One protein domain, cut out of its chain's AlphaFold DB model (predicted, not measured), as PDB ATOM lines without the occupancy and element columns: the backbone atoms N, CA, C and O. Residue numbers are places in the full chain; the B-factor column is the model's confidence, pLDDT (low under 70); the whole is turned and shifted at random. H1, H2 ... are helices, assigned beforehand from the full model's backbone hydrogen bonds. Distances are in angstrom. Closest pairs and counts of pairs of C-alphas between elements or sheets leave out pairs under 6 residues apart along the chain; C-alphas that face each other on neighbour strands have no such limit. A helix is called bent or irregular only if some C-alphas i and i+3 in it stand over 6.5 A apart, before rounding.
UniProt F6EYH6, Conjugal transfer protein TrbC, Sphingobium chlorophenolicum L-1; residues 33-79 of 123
ATOM      1  N   ALA A  33      22.371 -13.440  30.877       78.38
ATOM      2  CA  ALA A  33      21.882 -14.811  30.760       78.38
ATOM      3  C   ALA A  33      22.933 -15.742  30.118       78.38
ATOM      4  O   ALA A  33      23.204 -16.825  30.639       78.38
ATOM      5  N   VAL A  34      23.600 -15.293  29.046       80.56
ATOM      6  CA  VAL A  34      24.718 -16.024  28.416       80.56
ATOM      7  C   VAL A  34      25.935 -16.109  29.342       80.56
ATOM      8  O   VAL A  34      26.593 -17.147  29.410       80.56
ATOM      9  N   LEU A  35      26.220 -15.055  30.106       84.06
ATOM     10  CA  LEU A  35      27.309 -15.042  31.081       84.06
ATOM     11  C   LEU A  35      27.074 -16.065  32.198       84.06
ATOM     12  O   LEU A  35      28.000 -16.778  32.583       84.06
ATOM     13  N   ALA A  36      25.830 -16.204  32.663       77.94
ATOM     14  CA  ALA A  36      25.448 -17.259  33.592       77.94
ATOM     15  C   ALA A  36      25.736 -18.639  32.977       77.94
ATOM     16  O   ALA A  36      26.441 -19.437  33.589       77.94
ATOM     17  N   ILE A  37      25.314 -18.893  31.733       72.81
ATOM     18  CA  ILE A  37      25.611 -20.145  31.007       72.81
ATOM     19  C   ILE A  37      27.119 -20.432  30.949       72.81
ATOM     20  O   ILE A  37      27.535 -21.563  31.209       72.81
ATOM     21  N   ALA A  38      27.947 -19.423  30.669       78.56
ATOM     22  CA  ALA A  38      29.401 -19.568  30.638       78.56
ATOM     23  C   ALA A  38      29.975 -19.962  32.011       78.56
ATOM     24  O   ALA A  38      30.831 -20.843  32.095       78.56
ATOM     25  N   ILE A  39      29.464 -19.374  33.098       72.62
ATOM     26  CA  ILE A  39      29.870 -19.710  34.469       72.62
ATOM     27  C   ILE A  39      29.432 -21.136  34.843       72.62
ATOM     28  O   ILE A  39      30.203 -21.858  35.478       72.62
ATOM     29  N   ILE A  40      28.246 -21.594  34.425       68.94
ATOM     30  CA  ILE A  40      27.813 -22.991  34.615       68.94
ATOM     31  C   ILE A  40      28.697 -23.963  33.805       68.94
ATOM     32  O   ILE A  40      29.120 -24.990  34.335       68.94
ATOM     33  N   GLY A  41      29.044 -23.633  32.557       68.25
ATOM     34  CA  GLY A  41      29.975 -24.422  31.739       68.25
ATOM     35  C   GLY A  41      31.387 -24.483  32.337       68.25
ATOM     36  O   GLY A  41      32.031 -25.531  32.331       68.25
ATOM     37  N   LEU A  42      31.843 -23.394  32.959       67.50
ATOM     38  CA  LEU A  42      33.102 -23.370  33.703       67.50
ATOM     39  C   LEU A  42      33.033 -24.227  34.979       67.50
ATOM     40  O   LEU A  42      34.017 -24.870  35.346       67.50
ATOM     41  N   ASN A  43      31.866 -24.299  35.629       63.72
ATOM     42  CA  ASN A  43      31.626 -25.214  36.750       63.72
ATOM     43  C   ASN A  43      31.625 -26.693  36.315       63.72
ATOM     44  O   ASN A  43      32.037 -27.547  37.099       63.72
ATOM     45  N   MET A  44      31.260 -26.996  35.063       62.16
ATOM     46  CA  MET A  44      31.426 -28.331  34.467       62.16
ATOM     47  C   MET A  44      32.900 -28.666  34.206       62.16
ATOM     48  O   MET A  44      33.330 -29.785  34.474       62.16
ATOM     49  N   LEU A  45      33.694 -27.689  33.750       65.06
ATOM     50  CA  LEU A  45      35.139 -27.858  33.541       65.06
ATOM     51  C   LEU A  45      35.907 -28.017  34.867       65.06
ATOM     52  O   LEU A  45      36.943 -28.676  34.914       65.06
ATOM     53  N   ARG A  46      35.371 -27.464  35.963       61.41
ATOM     54  CA  ARG A  46      35.890 -27.610  37.335       61.41
ATOM     55  C   ARG A  46      35.762 -29.025  37.923       61.41
ATOM     56  O   ARG A  46      36.233 -29.247  39.034       61.41
ATOM     57  N   GLY A  47      35.174 -29.979  37.198       65.88
ATOM     58  CA  GLY A  47      35.323 -31.409  37.482       65.88
ATOM     59  C   GLY A  47      34.555 -31.955  38.691       65.88
ATOM     60  O   GLY A  47      34.893 -33.038  39.156       65.88
ATOM     61  N   THR A  48      33.536 -31.254  39.213       61.00
ATOM     62  CA  THR A  48      32.874 -31.668  40.472       61.00
ATOM     63  C   THR A  48      31.339 -31.646  40.479       61.00
ATOM     64  O   THR A  48      30.738 -31.782  41.537       61.00
ATOM     65  N   LEU A  49      30.651 -31.499  39.337       55.56
ATOM     66  CA  LEU A  49      29.179 -31.565  39.294       55.56
ATOM     67  C   LEU A  49      28.698 -32.283  38.030       55.56
ATOM     68  O   LEU A  49      29.344 -32.254  36.986       55.56
ATOM     69  N   TRP A  50      27.585 -32.997  38.146       57.50
ATOM     70  CA  TRP A  50      27.109 -33.965  37.167       57.50
ATOM     71  C   TRP A  50      26.597 -33.244  35.918       57.50
ATOM     72  O   TRP A  50      25.777 -32.339  36.031       57.50
ATOM     73  N   ALA A  51      27.028 -33.672  34.720       64.44
ATOM     74  CA  ALA A  51      26.718 -33.070  33.401       64.44
ATOM     75  C   ALA A  51      25.237 -32.692  33.157       64.44
ATOM     76  O   ALA A  51      24.883 -31.878  32.308       64.44
ATOM     77  N   ARG A  52      24.366 -33.293  33.957       65.44
ATOM     78  CA  ARG A  52      22.916 -33.170  34.034       65.44
ATOM     79  C   ARG A  52      22.443 -31.781  34.467       65.44
ATOM     80  O   ARG A  52      21.394 -31.335  34.007       65.44
ATOM     81  N   ASP A  53      23.201 -31.114  35.331       69.44
ATOM     82  CA  ASP A  53      22.812 -29.818  35.895       69.44
ATOM     83  C   ASP A  53      23.077 -28.682  34.900       69.44
ATOM     84  O   ASP A  53      22.271 -27.759  34.771       69.44
ATOM     85  N   GLY A  54      24.132 -28.820  34.088       69.19
ATOM     86  CA  GLY A  54      24.400 -27.920  32.967       69.19
ATOM     87  C   GLY A  54      23.308 -27.991  31.898       69.19
ATOM     88  O   GLY A  54      22.744 -26.967  31.518       69.19
ATOM     89  N   VAL A  55      22.938 -29.202  31.463       74.81
ATOM     90  CA  VAL A  55      21.925 -29.405  30.408       74.81
ATOM     91  C   VAL A  55      20.560 -28.819  30.793       74.81
ATOM     92  O   VAL A  55      19.907 -28.195  29.958       74.81
ATOM     93  N   ARG A  56      20.137 -28.958  32.058       77.81
ATOM     94  CA  ARG A  56      18.878 -28.364  32.548       77.81
ATOM     95  C   ARG A  56      18.899 -26.837  32.527       77.81
ATOM     96  O   ARG A  56      17.898 -26.232  32.148       77.81
ATOM     97  N   SER A  57      20.028 -26.221  32.878       74.38
ATOM     98  CA  SER A  57      20.192 -24.762  32.834       74.38
ATOM     99  C   SER A  57      20.182 -24.221  31.396       74.38
ATOM    100  O   SER A  57      19.471 -23.255  31.113       74.38
ATOM    101  N   LEU A  58      20.876 -24.892  30.464       79.81
ATOM    102  CA  LEU A  58      20.873 -24.532  29.040       79.81
ATOM    103  C   LEU A  58      19.465 -24.617  28.432       79.81
ATOM    104  O   LEU A  58      19.044 -23.702  27.724       79.81
ATOM    105  N   LEU A  59      18.726 -25.692  28.730       83.62
ATOM    106  CA  LEU A  59      17.384 -25.903  28.187       83.62
ATOM    107  C   LEU A  59      16.386 -24.852  28.702       83.62
ATOM    108  O   LEU A  59      15.608 -24.315  27.918       83.62
ATOM    109  N   GLY A  60      16.445 -24.496  29.991       80.56
ATOM    110  CA  GLY A  60      15.591 -23.457  30.577       80.56
ATOM    111  C   GLY A  60      15.843 -22.062  29.994       80.56
ATOM    112  O   GLY A  60      14.891 -21.360  29.652       80.56
ATOM    113  N   CYS A  61      17.111 -21.674  29.811       77.31
ATOM    114  CA  CYS A  61      17.448 -20.375  29.224       77.31
ATOM    115  C   CYS A  61      17.062 -20.292  27.738       77.31
ATOM    116  O   CYS A  61      16.550 -19.264  27.289       77.31
ATOM    117  N   PHE A  62      17.267 -21.375  26.979       79.06
ATOM    118  CA  PHE A  62      16.866 -21.440  25.573       79.06
ATOM    119  C   PHE A  62      15.353 -21.292  25.409       79.06
ATOM    120  O   PHE A  62      14.901 -20.599  24.506       79.06
ATOM    121  N   ILE A  63      14.561 -21.888  26.299       85.69
ATOM    122  CA  ILE A  63      13.104 -21.753  26.253       85.69
ATOM    123  C   ILE A  63      12.679 -20.329  26.637       85.69
ATOM    124  O   ILE A  63      11.876 -19.739  25.924       85.69
ATOM    125  N   LEU A  64      13.238 -19.739  27.700       84.50
ATOM    126  CA  LEU A  64      12.842 -18.400  28.159       84.50
ATOM    127  C   LEU A  64      13.130 -17.299  27.121       84.50
ATOM    128  O   LEU A  64      12.307 -16.404  26.943       84.50
ATOM    129  N   PHE A  65      14.272 -17.372  26.426       77.88
ATOM    130  CA  PHE A  65      14.674 -16.356  25.446       77.88
ATOM    131  C   PHE A  65      14.388 -16.748  23.985       77.88
ATOM    132  O   PHE A  65      13.998 -15.913  23.171       77.88
ATOM    133  N   GLY A  66      14.547 -18.024  23.636       78.56
ATOM    134  CA  GLY A  66      14.373 -18.534  22.276       78.56
ATOM    135  C   GLY A  66      12.916 -18.787  21.889       78.56
ATOM    136  O   GLY A  66      12.550 -18.520  20.747       78.56
ATOM    137  N   ALA A  67      12.052 -19.231  22.812       85.81
ATOM    138  CA  ALA A  67      10.641 -19.484  22.496       85.81
ATOM    139  C   ALA A  67       9.894 -18.250  21.952       85.81
ATOM    140  O   ALA A  67       9.244 -18.388  20.914       85.81
ATOM    141  N   PRO A  68       9.993 -17.043  22.552       83.06
ATOM    142  CA  PRO A  68       9.358 -15.861  21.976       83.06
ATOM    143  C   PRO A  68       9.947 -15.490  20.610       83.06
ATOM    144  O   PRO A  68       9.192 -15.112  19.723       83.06
ATOM    145  N   ALA A  69      11.257 -15.634  20.379       81.50
ATOM    146  CA  ALA A  69      11.852 -15.373  19.063       81.50
ATOM    147  C   ALA A  69      11.308 -16.326  17.979       81.50
ATOM    148  O   ALA A  69      10.973 -15.891  16.878       81.50
ATOM    149  N   ILE A  70      11.149 -17.612  18.309       82.75
ATOM    150  CA  ILE A  70      10.569 -18.623  17.411       82.75
ATOM    151  C   ILE A  70       9.078 -18.342  17.167       82.75
ATOM    152  O   ILE A  70       8.618 -18.417  16.029       82.75
ATOM    153  N   ALA A  71       8.327 -17.966  18.207       83.00
ATOM    154  CA  ALA A  71       6.910 -17.620  18.098       83.00
ATOM    155  C   ALA A  71       6.682 -16.387  17.211       83.00
ATOM    156  O   ALA A  71       5.807 -16.408  16.349       83.00
ATOM    157  N   HIS A  72       7.499 -15.341  17.363       82.06
ATOM    158  CA  HIS A  72       7.447 -14.167  16.490       82.06
ATOM    159  C   HIS A  72       7.886 -14.487  15.060       82.06
ATOM    160  O   HIS A  72       7.296 -13.959  14.124       82.06
ATOM    161  N   GLY A  73       8.867 -15.374  14.866       79.25
ATOM    162  CA  GLY A  73       9.246 -15.857  13.538       79.25
ATOM    163  C   GLY A  73       8.100 -16.595  12.845       79.25
ATOM    164  O   GLY A  73       7.814 -16.332  11.682       79.25
ATOM    165  N   LEU A  74       7.386 -17.462  13.569       82.12
ATOM    166  CA  LEU A  74       6.230 -18.180  13.032       82.12
ATOM    167  C   LEU A  74       5.016 -17.262  12.811       82.12
ATOM    168  O   LEU A  74       4.312 -17.400  11.817       82.12
ATOM    169  N   MET A  75       4.776 -16.294  13.697       77.44
ATOM    170  CA  MET A  75       3.703 -15.307  13.538       77.44
ATOM    171  C   MET A  75       3.999 -14.296  12.420       77.44
ATOM    172  O   MET A  75       3.076 -13.836  11.759       77.44
ATOM    173  N   GLY A  76       5.270 -13.957  12.198       67.19
ATOM    174  CA  GLY A  76       5.707 -13.043  11.144       67.19
ATOM    175  C   GLY A  76       5.675 -13.656   9.743       67.19
ATOM    176  O   GLY A  76       5.561 -12.919   8.768       67.19
ATOM    177  N   THR A  77       5.746 -14.986   9.624       64.25
ATOM    178  CA  THR A  77       5.594 -15.687   8.336       64.25
ATOM    179  C   THR A  77       4.142 -15.992   7.991       64.25
ATOM    180  O   THR A  77       3.841 -16.240   6.825       64.25
ATOM    181  N   LEU A  78       3.234 -15.941   8.970       60.91
ATOM    182  CA  LEU A  78       1.799 -15.942   8.720       60.91
ATOM    183  C   LEU A  78       1.426 -14.565   8.152       60.91
ATOM    184  O   LEU A  78       1.550 -13.566   8.866       60.91
ATOM    185  N   PRO A  79       0.961 -14.465   6.893       59.88
ATOM    186  CA  PRO A  79       0.464 -13.208   6.361       59.88
ATOM    187  C   PRO A  79      -0.692 -12.768   7.255       59.88
ATOM    188  O   PRO A  79      -1.756 -13.386   7.271       59.88
TER     189      PRO A  79
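AT A GLANCE: This is residues 33 to 79 of the 123 residues of the protein "Conjugal transfer protein TrbC" of Sphingobium chlorophenolicum L-1 (UniProt F6EYH6). A helical hairpin with unequal arms: the shorter helix H1 folds back, through a tight turn, along the first part of the longer H2, and residues 66 to 79, of which 66 to 77 belong to H2, stick out free and make much of the length. The printed part has 47 residues with two named helices, H1 then H2, and no named strand; its class is all helix. It is only just extended, close to loose, with a radius of gyration of the C-alphas of 14.7 A, and is a rod spanning 50 by 18 by 11 A.

HOW THE PARTS SIT: H1, residues 33 to 45, and H2, residues 51 to 77, form a helical hairpin. They touch, H2 with residues 51 to 61 alone; the closest C-alphas, those of Ile 40 and Gly 54, are 6.2 A apart. Their lines stand at a shallow tilt of 29 degrees, opposite ways. H2 has a kink of 38 degrees near residue 65. Every O i to N i+4 pair is within hydrogen-bond range in H1, and 21 of 23 in H2.

IN THESE COORDINATES: H1 begins at C-alpha 33 (21.882, -14.811, 30.760) and is 18.8 A long from first to last C-alpha. H2 is 37.1 A long and ends at C-alpha 77 (5.594, -15.687, 8.336). H2 is neither bent nor irregular, but only just: C-alphas 65 and 68 are 6.4 A apart.

THE WHOLE: The two C-alphas farthest apart, those of Thr 48 and Pro 79, are 50.5 A apart. The printed part has no cut, and the link from H1 to H2 is tight. The mean pLDDT of the printed part is 73.5; residues 40 to 54 and 76 to 79 are under 70.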